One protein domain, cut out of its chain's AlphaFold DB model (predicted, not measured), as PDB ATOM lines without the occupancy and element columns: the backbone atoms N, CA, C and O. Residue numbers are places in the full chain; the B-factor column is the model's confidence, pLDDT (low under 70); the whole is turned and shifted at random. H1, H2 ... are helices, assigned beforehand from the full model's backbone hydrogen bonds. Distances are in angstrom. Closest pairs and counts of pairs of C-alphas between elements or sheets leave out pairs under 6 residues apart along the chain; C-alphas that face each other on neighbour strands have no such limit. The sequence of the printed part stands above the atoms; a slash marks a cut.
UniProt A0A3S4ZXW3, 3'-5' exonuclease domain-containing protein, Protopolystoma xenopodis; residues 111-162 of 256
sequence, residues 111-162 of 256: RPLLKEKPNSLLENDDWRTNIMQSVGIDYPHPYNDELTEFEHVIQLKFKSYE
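Overview. This is residues 111 to 162 of the 256 residues of the protein "3'-5' exonuclease domain-containing protein" of Protopolystoma xenopodis (UniProt A0A3S4ZXW3). Picture a small head with one long arm: helix H2 starts at a head made of loops and the short helix H1, and residues 150 to 162, of which 150 to 157 belong to H2, stick out from it. The printed part has 52 residues with two named helices, H1 then H2, and no named strand; the class is all helix, though only 21 residues are in named elements, under half. The whole is loose, with a radius of gyration of the C-alphas of 14.3 A, and spans 46 by 24 by 16 A.

Along the chain. Find C-alpha 144 at (46.922, 11.466, -26.340); from there H2, residues 144 to 157, runs 19.9 A to C-alpha 157 at (59.544, 17.860, -40.330). H1, residues 127 to 133, begins at C-alpha 127, (37.041, 9.501, -26.470).

Arrangement. H1 and H2 are apart, with no C-alpha of the one within 8 A of the other. In both, every O i to N i+4 pair is within hydrogen-bond range.

Size, cuts and confidence. The C-alphas farthest apart, of Gly 136 and Glu 162, are 47.5 A apart. The printed part has no cut, and the ten-residue link from H1 to H2 is short. Look for pLDDT under 70 at residues 134 to 137.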
ATOM      1  N   ARG A 111      38.810  12.660 -13.207       89.12
ATOM      2  CA  ARG A 111      38.000  12.540 -14.420       89.12
ATOM      3  C   ARG A 111      38.157  13.795 -15.292       89.12
ATOM      4  O   ARG A 111      37.809  14.883 -14.827       89.12
ATOM      5  N   PRO A 112      38.589  13.675 -16.564       91.06
ATOM      6  CA  PRO A 112      38.701  14.819 -17.461       91.06
ATOM      7  C   PRO A 112      37.381  15.587 -17.596       91.06
ATOM      8  O   PRO A 112      36.328  15.003 -17.854       91.06
ATOM      9  N   LEU A 113      37.450  16.914 -17.472       91.94
ATOM     10  CA  LEU A 113      36.296  17.824 -17.557       91.94
ATOM     11  C   LEU A 113      35.951  18.239 -19.000       91.94
ATOM     12  O   LEU A 113      35.194  19.188 -19.219       91.94
ATOM     13  N   LEU A 114      36.547  17.572 -19.992       92.88
ATOM     14  CA  LEU A 114      36.352  17.885 -21.402       92.88
ATOM     15  C   LEU A 114      34.866  17.729 -21.765       92.88
ATOM     16  O   LEU A 114      34.252  16.712 -21.452       92.88
ATOM     17  N   LYS A 115      34.281  18.740 -22.416       90.88
ATOM     18  CA  LYS A 115      32.889  18.691 -22.900       90.88
ATOM     19  C   LYS A 115      32.812  18.368 -24.383       90.88
ATOM     20  O   LYS A 115      31.951  17.603 -24.787       90.88
ATOM     21  N   GLU A 116      33.716  18.931 -25.173       91.56
ATOM     22  CA  GLU A 116      33.824  18.771 -26.624       91.56
ATOM     23  C   GLU A 116      35.300  18.616 -26.980       91.56
ATOM     24  O   GLU A 116      36.146  19.227 -26.323       91.56
ATOM     25  N   LYS A 117      35.600  17.832 -28.020       94.12
ATOM     26  CA  LYS A 117      36.965  17.565 -28.486       94.12
ATOM     27  C   LYS A 117      37.187  18.176 -29.883       94.12
ATOM     28  O   LYS A 117      37.126  17.457 -30.877       94.12
ATOM     29  N   PRO A 118      37.377  19.507 -30.004       94.56
ATOM     30  CA  PRO A 118      37.728  20.127 -31.283       94.56
ATOM     31  C   PRO A 118      39.107  19.657 -31.763       94.56
ATOM     32  O   PRO A 118      39.955  19.297 -30.944       94.56
ATOM     33  N   ASN A 119      39.345  19.714 -33.075       94.31
ATOM     34  CA  ASN A 119      40.606  19.295 -33.704       94.31
ATOM     35  C   ASN A 119      40.983  17.824 -33.423       94.31
ATOM     36  O   ASN A 119      42.166  17.502 -33.369       94.31
ATOM     37  N   SER A 120      39.992  16.944 -33.213       93.44
ATOM     38  CA  SER A 120      40.248  15.500 -33.137       93.44
ATOM     39  C   SER A 120      40.715  14.980 -34.497       93.44
ATOM     40  O   SER A 120      40.222  15.419 -35.539       93.44
ATOM     41  N   LEU A 121      41.666  14.046 -34.482       88.75
ATOM     42  CA  LEU A 121      42.133  13.370 -35.696       88.75
ATOM     43  C   LEU A 121      41.116  12.353 -36.229       88.75
ATOM     44  O   LEU A 121      41.134  12.036 -37.418       88.75
ATOM     45  N   LEU A 122      40.243  11.829 -35.366       79.94
ATOM     46  CA  LEU A 122      39.310  10.759 -35.704       79.94
ATOM     47  C   LEU A 122      37.908  11.338 -35.941       79.94
ATOM     48  O   LEU A 122      37.316  11.968 -35.070       79.94
ATOM     49  N   GLU A 123      37.337  11.076 -37.120       70.62
ATOM     50  CA  GLU A 123      36.009  11.579 -37.522       70.62
ATOM     51  C   GLU A 123      34.870  11.058 -36.617       70.62
ATOM     52  O   GLU A 123      33.857  11.729 -36.443       70.62
ATOM     53  N   ASN A 124      35.067   9.897 -35.977       70.56
ATOM     54  CA  ASN A 124      34.152   9.279 -35.009       70.56
ATOM     55  C   ASN A 124      34.874   8.939 -33.696       70.56
ATOM     56  O   ASN A 124      34.811   7.811 -33.207       70.56
ATOM     57  N   ASP A 125      35.620   9.899 -33.161       70.38
ATOM     58  CA  ASP A 125      36.345   9.728 -31.909       70.38
ATOM     59  C   ASP A 125      35.401   9.509 -30.716       70.38
ATOM     60  O   ASP A 125      34.760  10.446 -30.226       70.38
ATOM     61  N   ASP A 126      35.342   8.277 -30.212       75.25
ATOM     62  CA  ASP A 126      34.610   7.944 -28.991       75.25
ATOM     63  C   ASP A 126      35.495   8.043 -27.738       75.25
ATOM     64  O   ASP A 126      35.520   7.179 -26.856       75.25
ATOM     65  N   TRP A 127      36.234   9.150 -27.639       78.38
ATOM     66  CA  TRP A 127      37.041   9.501 -26.470       78.38
ATOM     67  C   TRP A 127      36.241   9.441 -25.157       78.38
ATOM     68  O   TRP A 127      36.807   9.177 -24.097       78.38
ATOM     69  N   ARG A 128      34.914   9.649 -25.207       78.00
ATOM     70  CA  ARG A 128      34.032   9.521 -24.037       78.00
ATOM     71  C   ARG A 128      33.910   8.077 -23.571       78.00
ATOM     72  O   ARG A 128      34.017   7.840 -22.370       78.00
ATOM     73  N   THR A 129      33.732   7.126 -24.486       75.50
ATOM     74  CA  THR A 129      33.699   5.700 -24.144       75.50
ATOM     75  C   THR A 129      35.038   5.223 -23.595       75.50
ATOM     76  O   THR A 129      35.049   4.514 -22.592       75.50
ATOM     77  N   ASN A 130      36.162   5.690 -24.144       71.62
ATOM     78  CA  ASN A 130      37.493   5.361 -23.610       71.62
ATOM     79  C   ASN A 130      37.672   5.849 -22.157       71.62
ATOM     80  O   ASN A 130      38.211   5.133 -21.310       71.62
ATOM     81  N   ILE A 131      37.150   7.037 -21.830       73.38
ATOM     82  CA  ILE A 131      37.087   7.542 -20.447       73.38
ATOM     83  C   ILE A 131      36.126   6.692 -19.598       73.38
ATOM     84  O   ILE A 131      36.432   6.348 -18.466       73.38
ATOM     85  N   MET A 132      34.958   6.313 -20.119       72.06
ATOM     86  CA  MET A 132      33.967   5.525 -19.369       72.06
ATOM     87  C   MET A 132      34.379   4.068 -19.127       72.06
ATOM     88  O   MET A 132      33.856   3.446 -18.209       72.06
ATOM     89  N   GLN A 133      35.286   3.509 -19.926       71.00
ATOM     90  CA  GLN A 133      35.803   2.149 -19.746       71.00
ATOM     91  C   GLN A 133      36.985   2.081 -18.763       71.00
ATOM     92  O   GLN A 133      37.267   1.011 -18.233       71.00
ATOM     93  N   SER A 134      37.642   3.209 -18.474       64.38
ATOM     94  CA  SER A 134      38.827   3.310 -17.601       64.38
ATOM     95  C   SER A 134      38.498   3.585 -16.122       64.38
ATOM     96  O   SER A 134      39.343   4.045 -15.353       64.38
ATOM     97  N   VAL A 135      37.270   3.283 -15.685       65.06
ATOM     98  CA  VAL A 135      36.816   3.529 -14.306       65.06
ATOM     99  C   VAL A 135      37.709   2.786 -13.304       65.06
ATOM    100  O   VAL A 135      37.713   1.558 -13.253       65.06
ATOM    101  N   GLY A 136      38.435   3.547 -12.477       64.25
ATOM    102  CA  GLY A 136      39.200   3.041 -11.333       64.25
ATOM    103  C   GLY A 136      40.697   2.781 -11.556       64.25
ATOM    104  O   GLY A 136      41.338   2.305 -10.624       64.25
ATOM    105  N   ILE A 137      41.264   3.080 -12.735       69.75
ATOM    106  CA  ILE A 137      42.676   2.766 -13.073       69.75
ATOM    107  C   ILE A 137      43.422   3.985 -13.664       69.75
ATOM    108  O   ILE A 137      44.431   3.833 -14.336       69.75
ATOM    109  N   ASP A 138      42.939   5.196 -13.381       80.25
ATOM    110  CA  ASP A 138      43.296   6.464 -14.039       80.25
ATOM    111  C   ASP A 138      42.703   6.626 -15.447       80.25
ATOM    112  O   ASP A 138      42.685   5.717 -16.277       80.25
ATOM    113  N   TYR A 139      42.181   7.823 -15.715       85.56
ATOM    114  CA  TYR A 139      41.591   8.158 -17.006       85.56
ATOM    115  C   TYR A 139      42.689   8.596 -17.990       85.56
ATOM    116  O   TYR A 139      43.534   9.421 -17.625       85.56
ATOM    117  N   PRO A 140      42.679   8.115 -19.245       86.88
ATOM    118  CA  PRO A 140      43.681   8.499 -20.232       86.88
ATOM    119  C   PRO A 140      43.545   9.974 -20.634       86.88
ATOM    120  O   PRO A 140      42.461  10.566 -20.576       86.88
ATOM    121  N   HIS A 141      44.650  10.568 -21.098       90.56
ATOM    122  CA  HIS A 141      44.641  11.937 -21.611       90.56
ATOM    123  C   HIS A 141      43.767  12.027 -22.880       90.56
ATOM    124  O   HIS A 141      44.058  11.331 -23.855       90.56
ATOM    125  N   PRO A 142      42.742  12.903 -22.936       92.06
ATOM    126  CA  PRO A 142      41.800  12.914 -24.056       92.06
ATOM    127  C   PRO A 142      42.422  13.205 -25.424       92.06
ATOM    128  O   PRO A 142      41.853  12.784 -26.420       92.06
ATOM    129  N   TYR A 143      43.552  13.917 -25.479       93.38
ATOM    130  CA  TYR A 143      44.281  14.255 -26.715       93.38
ATOM    131  C   TYR A 143      45.571  13.435 -26.916       93.38
ATOM    132  O   TYR A 143      46.519  13.909 -27.535       93.38
ATOM    133  N   ASN A 144      45.683  12.253 -26.298       91.81
ATOM    134  CA  ASN A 144      46.922  11.466 -26.340       91.81
ATOM    135  C   ASN A 144      47.358  11.112 -27.774       91.81
ATOM    136  O   ASN A 144      48.528  11.278 -28.122       91.81
ATOM    137  N   ASP A 145      46.416  10.662 -28.600       91.88
ATOM    138  CA  ASP A 145      46.689  10.245 -29.977       91.88
ATOM    139  C   ASP A 145      47.080  11.446 -30.848       91.88
ATOM    140  O   ASP A 145      48.051  11.381 -31.598       91.88
ATOM    141  N   GLU A 146      46.397  12.585 -30.678       94.25
ATOM    142  CA  GLU A 146      46.735  13.840 -31.355       94.25
ATOM    143  C   GLU A 146      48.139  14.334 -31.016       94.25
ATOM    144  O   GLU A 146      48.874  14.764 -31.904       94.25
ATOM    145  N   LEU A 147      48.519  14.276 -29.739       95.06
ATOM    146  CA  LEU A 147      49.848  14.686 -29.291       95.06
ATOM    147  C   LEU A 147      50.929  13.742 -29.815       95.06
ATOM    148  O   LEU A 147      51.983  14.208 -30.241       95.06
ATOM    149  N   THR A 148      50.647  12.439 -29.829       93.94
ATOM    150  CA  THR A 148      51.564  11.419 -30.346       93.94
ATOM    151  C   THR A 148      51.800  11.615 -31.841       93.94
ATOM    152  O   THR A 148      52.942  11.631 -32.292       93.94
ATOM    153  N   GLU A 149      50.749  11.824 -32.633       92.81
ATOM    154  CA  GLU A 149      50.895  12.124 -34.063       92.81
ATOM    155  C   GLU A 149      51.638  13.451 -34.283       92.81
ATOM    156  O   GLU A 149      52.539  13.540 -35.118       92.81
ATOM    157  N   PHE A 150      51.319  14.485 -33.497       92.94
ATOM    158  CA  PHE A 150      52.000  15.775 -33.580       92.94
ATOM    159  C   PHE A 150      53.502  15.664 -33.277       92.94
ATOM    160  O   PHE A 150      54.314  16.274 -33.978       92.94
ATOM    161  N   GLU A 151      53.887  14.852 -32.291       92.94
ATOM    162  CA  GLU A 151      55.287  14.555 -31.986       92.94
ATOM    163  C   GLU A 151      55.997  13.908 -33.183       92.94
ATOM    164  O   GLU A 151      57.056  14.391 -33.594       92.94
ATOM    165  N   HIS A 152      55.399  12.883 -33.798       92.38
ATOM    166  CA  HIS A 152      55.956  12.247 -34.998       92.38
ATOM    167  C   HIS A 152      56.136  13.254 -36.143       92.38
ATOM    168  O   HIS A 152      57.183  13.288 -36.798       92.38
ATOM    169  N   VAL A 153      55.143  14.122 -36.371       90.31
ATOM    170  CA  VAL A 153      55.208  15.171 -37.398       90.31
ATOM    171  C   VAL A 153      56.355  16.142 -37.126       90.31
ATOM    172  O   VAL A 153      57.091  16.476 -38.060       90.31
ATOM    173  N   ILE A 154      56.539  16.579 -35.876       88.69
ATOM    174  CA  ILE A 154      57.660  17.442 -35.496       88.69
ATOM    175  C   ILE A 154      58.979  16.716 -35.741       88.69
ATOM    176  O   ILE A 154      59.820  17.251 -36.451       88.69
ATOM    177  N   GLN A 155      59.167  15.498 -35.239       89.00
ATOM    178  CA  GLN A 155      60.434  14.774 -35.389       89.00
ATOM    179  C   GLN A 155      60.852  14.604 -36.861       89.00
ATOM    180  O   GLN A 155      62.032  14.722 -37.188       89.00
ATOM    181  N   LEU A 156      59.890  14.386 -37.765       90.31
ATOM    182  CA  LEU A 156      60.151  14.216 -39.198       90.31
ATOM    183  C   LEU A 156      60.334  15.536 -39.960       90.31
ATOM    184  O   LEU A 156      61.067  15.578 -40.951       90.31
ATOM    185  N   LYS A 157      59.628  16.602 -39.562       86.44
ATOM    186  CA  LYS A 157      59.544  17.860 -40.330       86.44
ATOM    187  C   LYS A 157      60.215  19.051 -39.655       86.44
ATOM    188  O   LYS A 157      60.232  20.130 -40.253       86.44
ATOM    189  N   PHE A 158      60.755  18.892 -38.448       81.50
ATOM    190  CA  PHE A 158      61.386  19.982 -37.719       81.50
ATOM    191  C   PHE A 158      62.581  20.508 -38.508       81.50
ATOM    192  O   PHE A 158      63.567  19.818 -38.758       81.50
ATOM    193  N   LYS A 159      62.473  21.770 -38.901       80.00
ATOM    194  CA  LYS A 159      63.569  22.548 -39.457       80.00
ATOM    195  C   LYS A 159      63.776  23.708 -38.507       80.00
ATOM    196  O   LYS A 159      62.823  24.430 -38.215       80.00
ATOM    197  N   SER A 160      64.999  23.875 -38.009       76.00
ATOM    198  CA  SER A 160      65.333  25.104 -37.307       76.00
ATOM    199  C   SER A 160      65.303  26.237 -38.325       76.00
ATOM    200  O   SER A 160      65.971  26.199 -39.360       76.00
ATOM    201  N   TYR A 161      64.471  27.229 -38.052       72.56
ATOM    202  CA  TYR A 161      64.480  28.481 -38.785       72.56
ATOM    203  C   TYR A 161      65.115  29.529 -37.891       72.56
ATOM    204  O   TYR A 161      64.902  29.535 -36.676       72.56
ATOM    205  N   GLU A 162      65.894  30.422 -38.492       78.06
ATOM    206  CA  GLU A 162      66.330  31.615 -37.791       78.06
ATOM    207  C   GLU A 162      65.080  32.435 -37.457       78.06
ATOM    208  O   GLU A 162      64.345  32.881 -38.342       78.06
TER     209      GLU A 162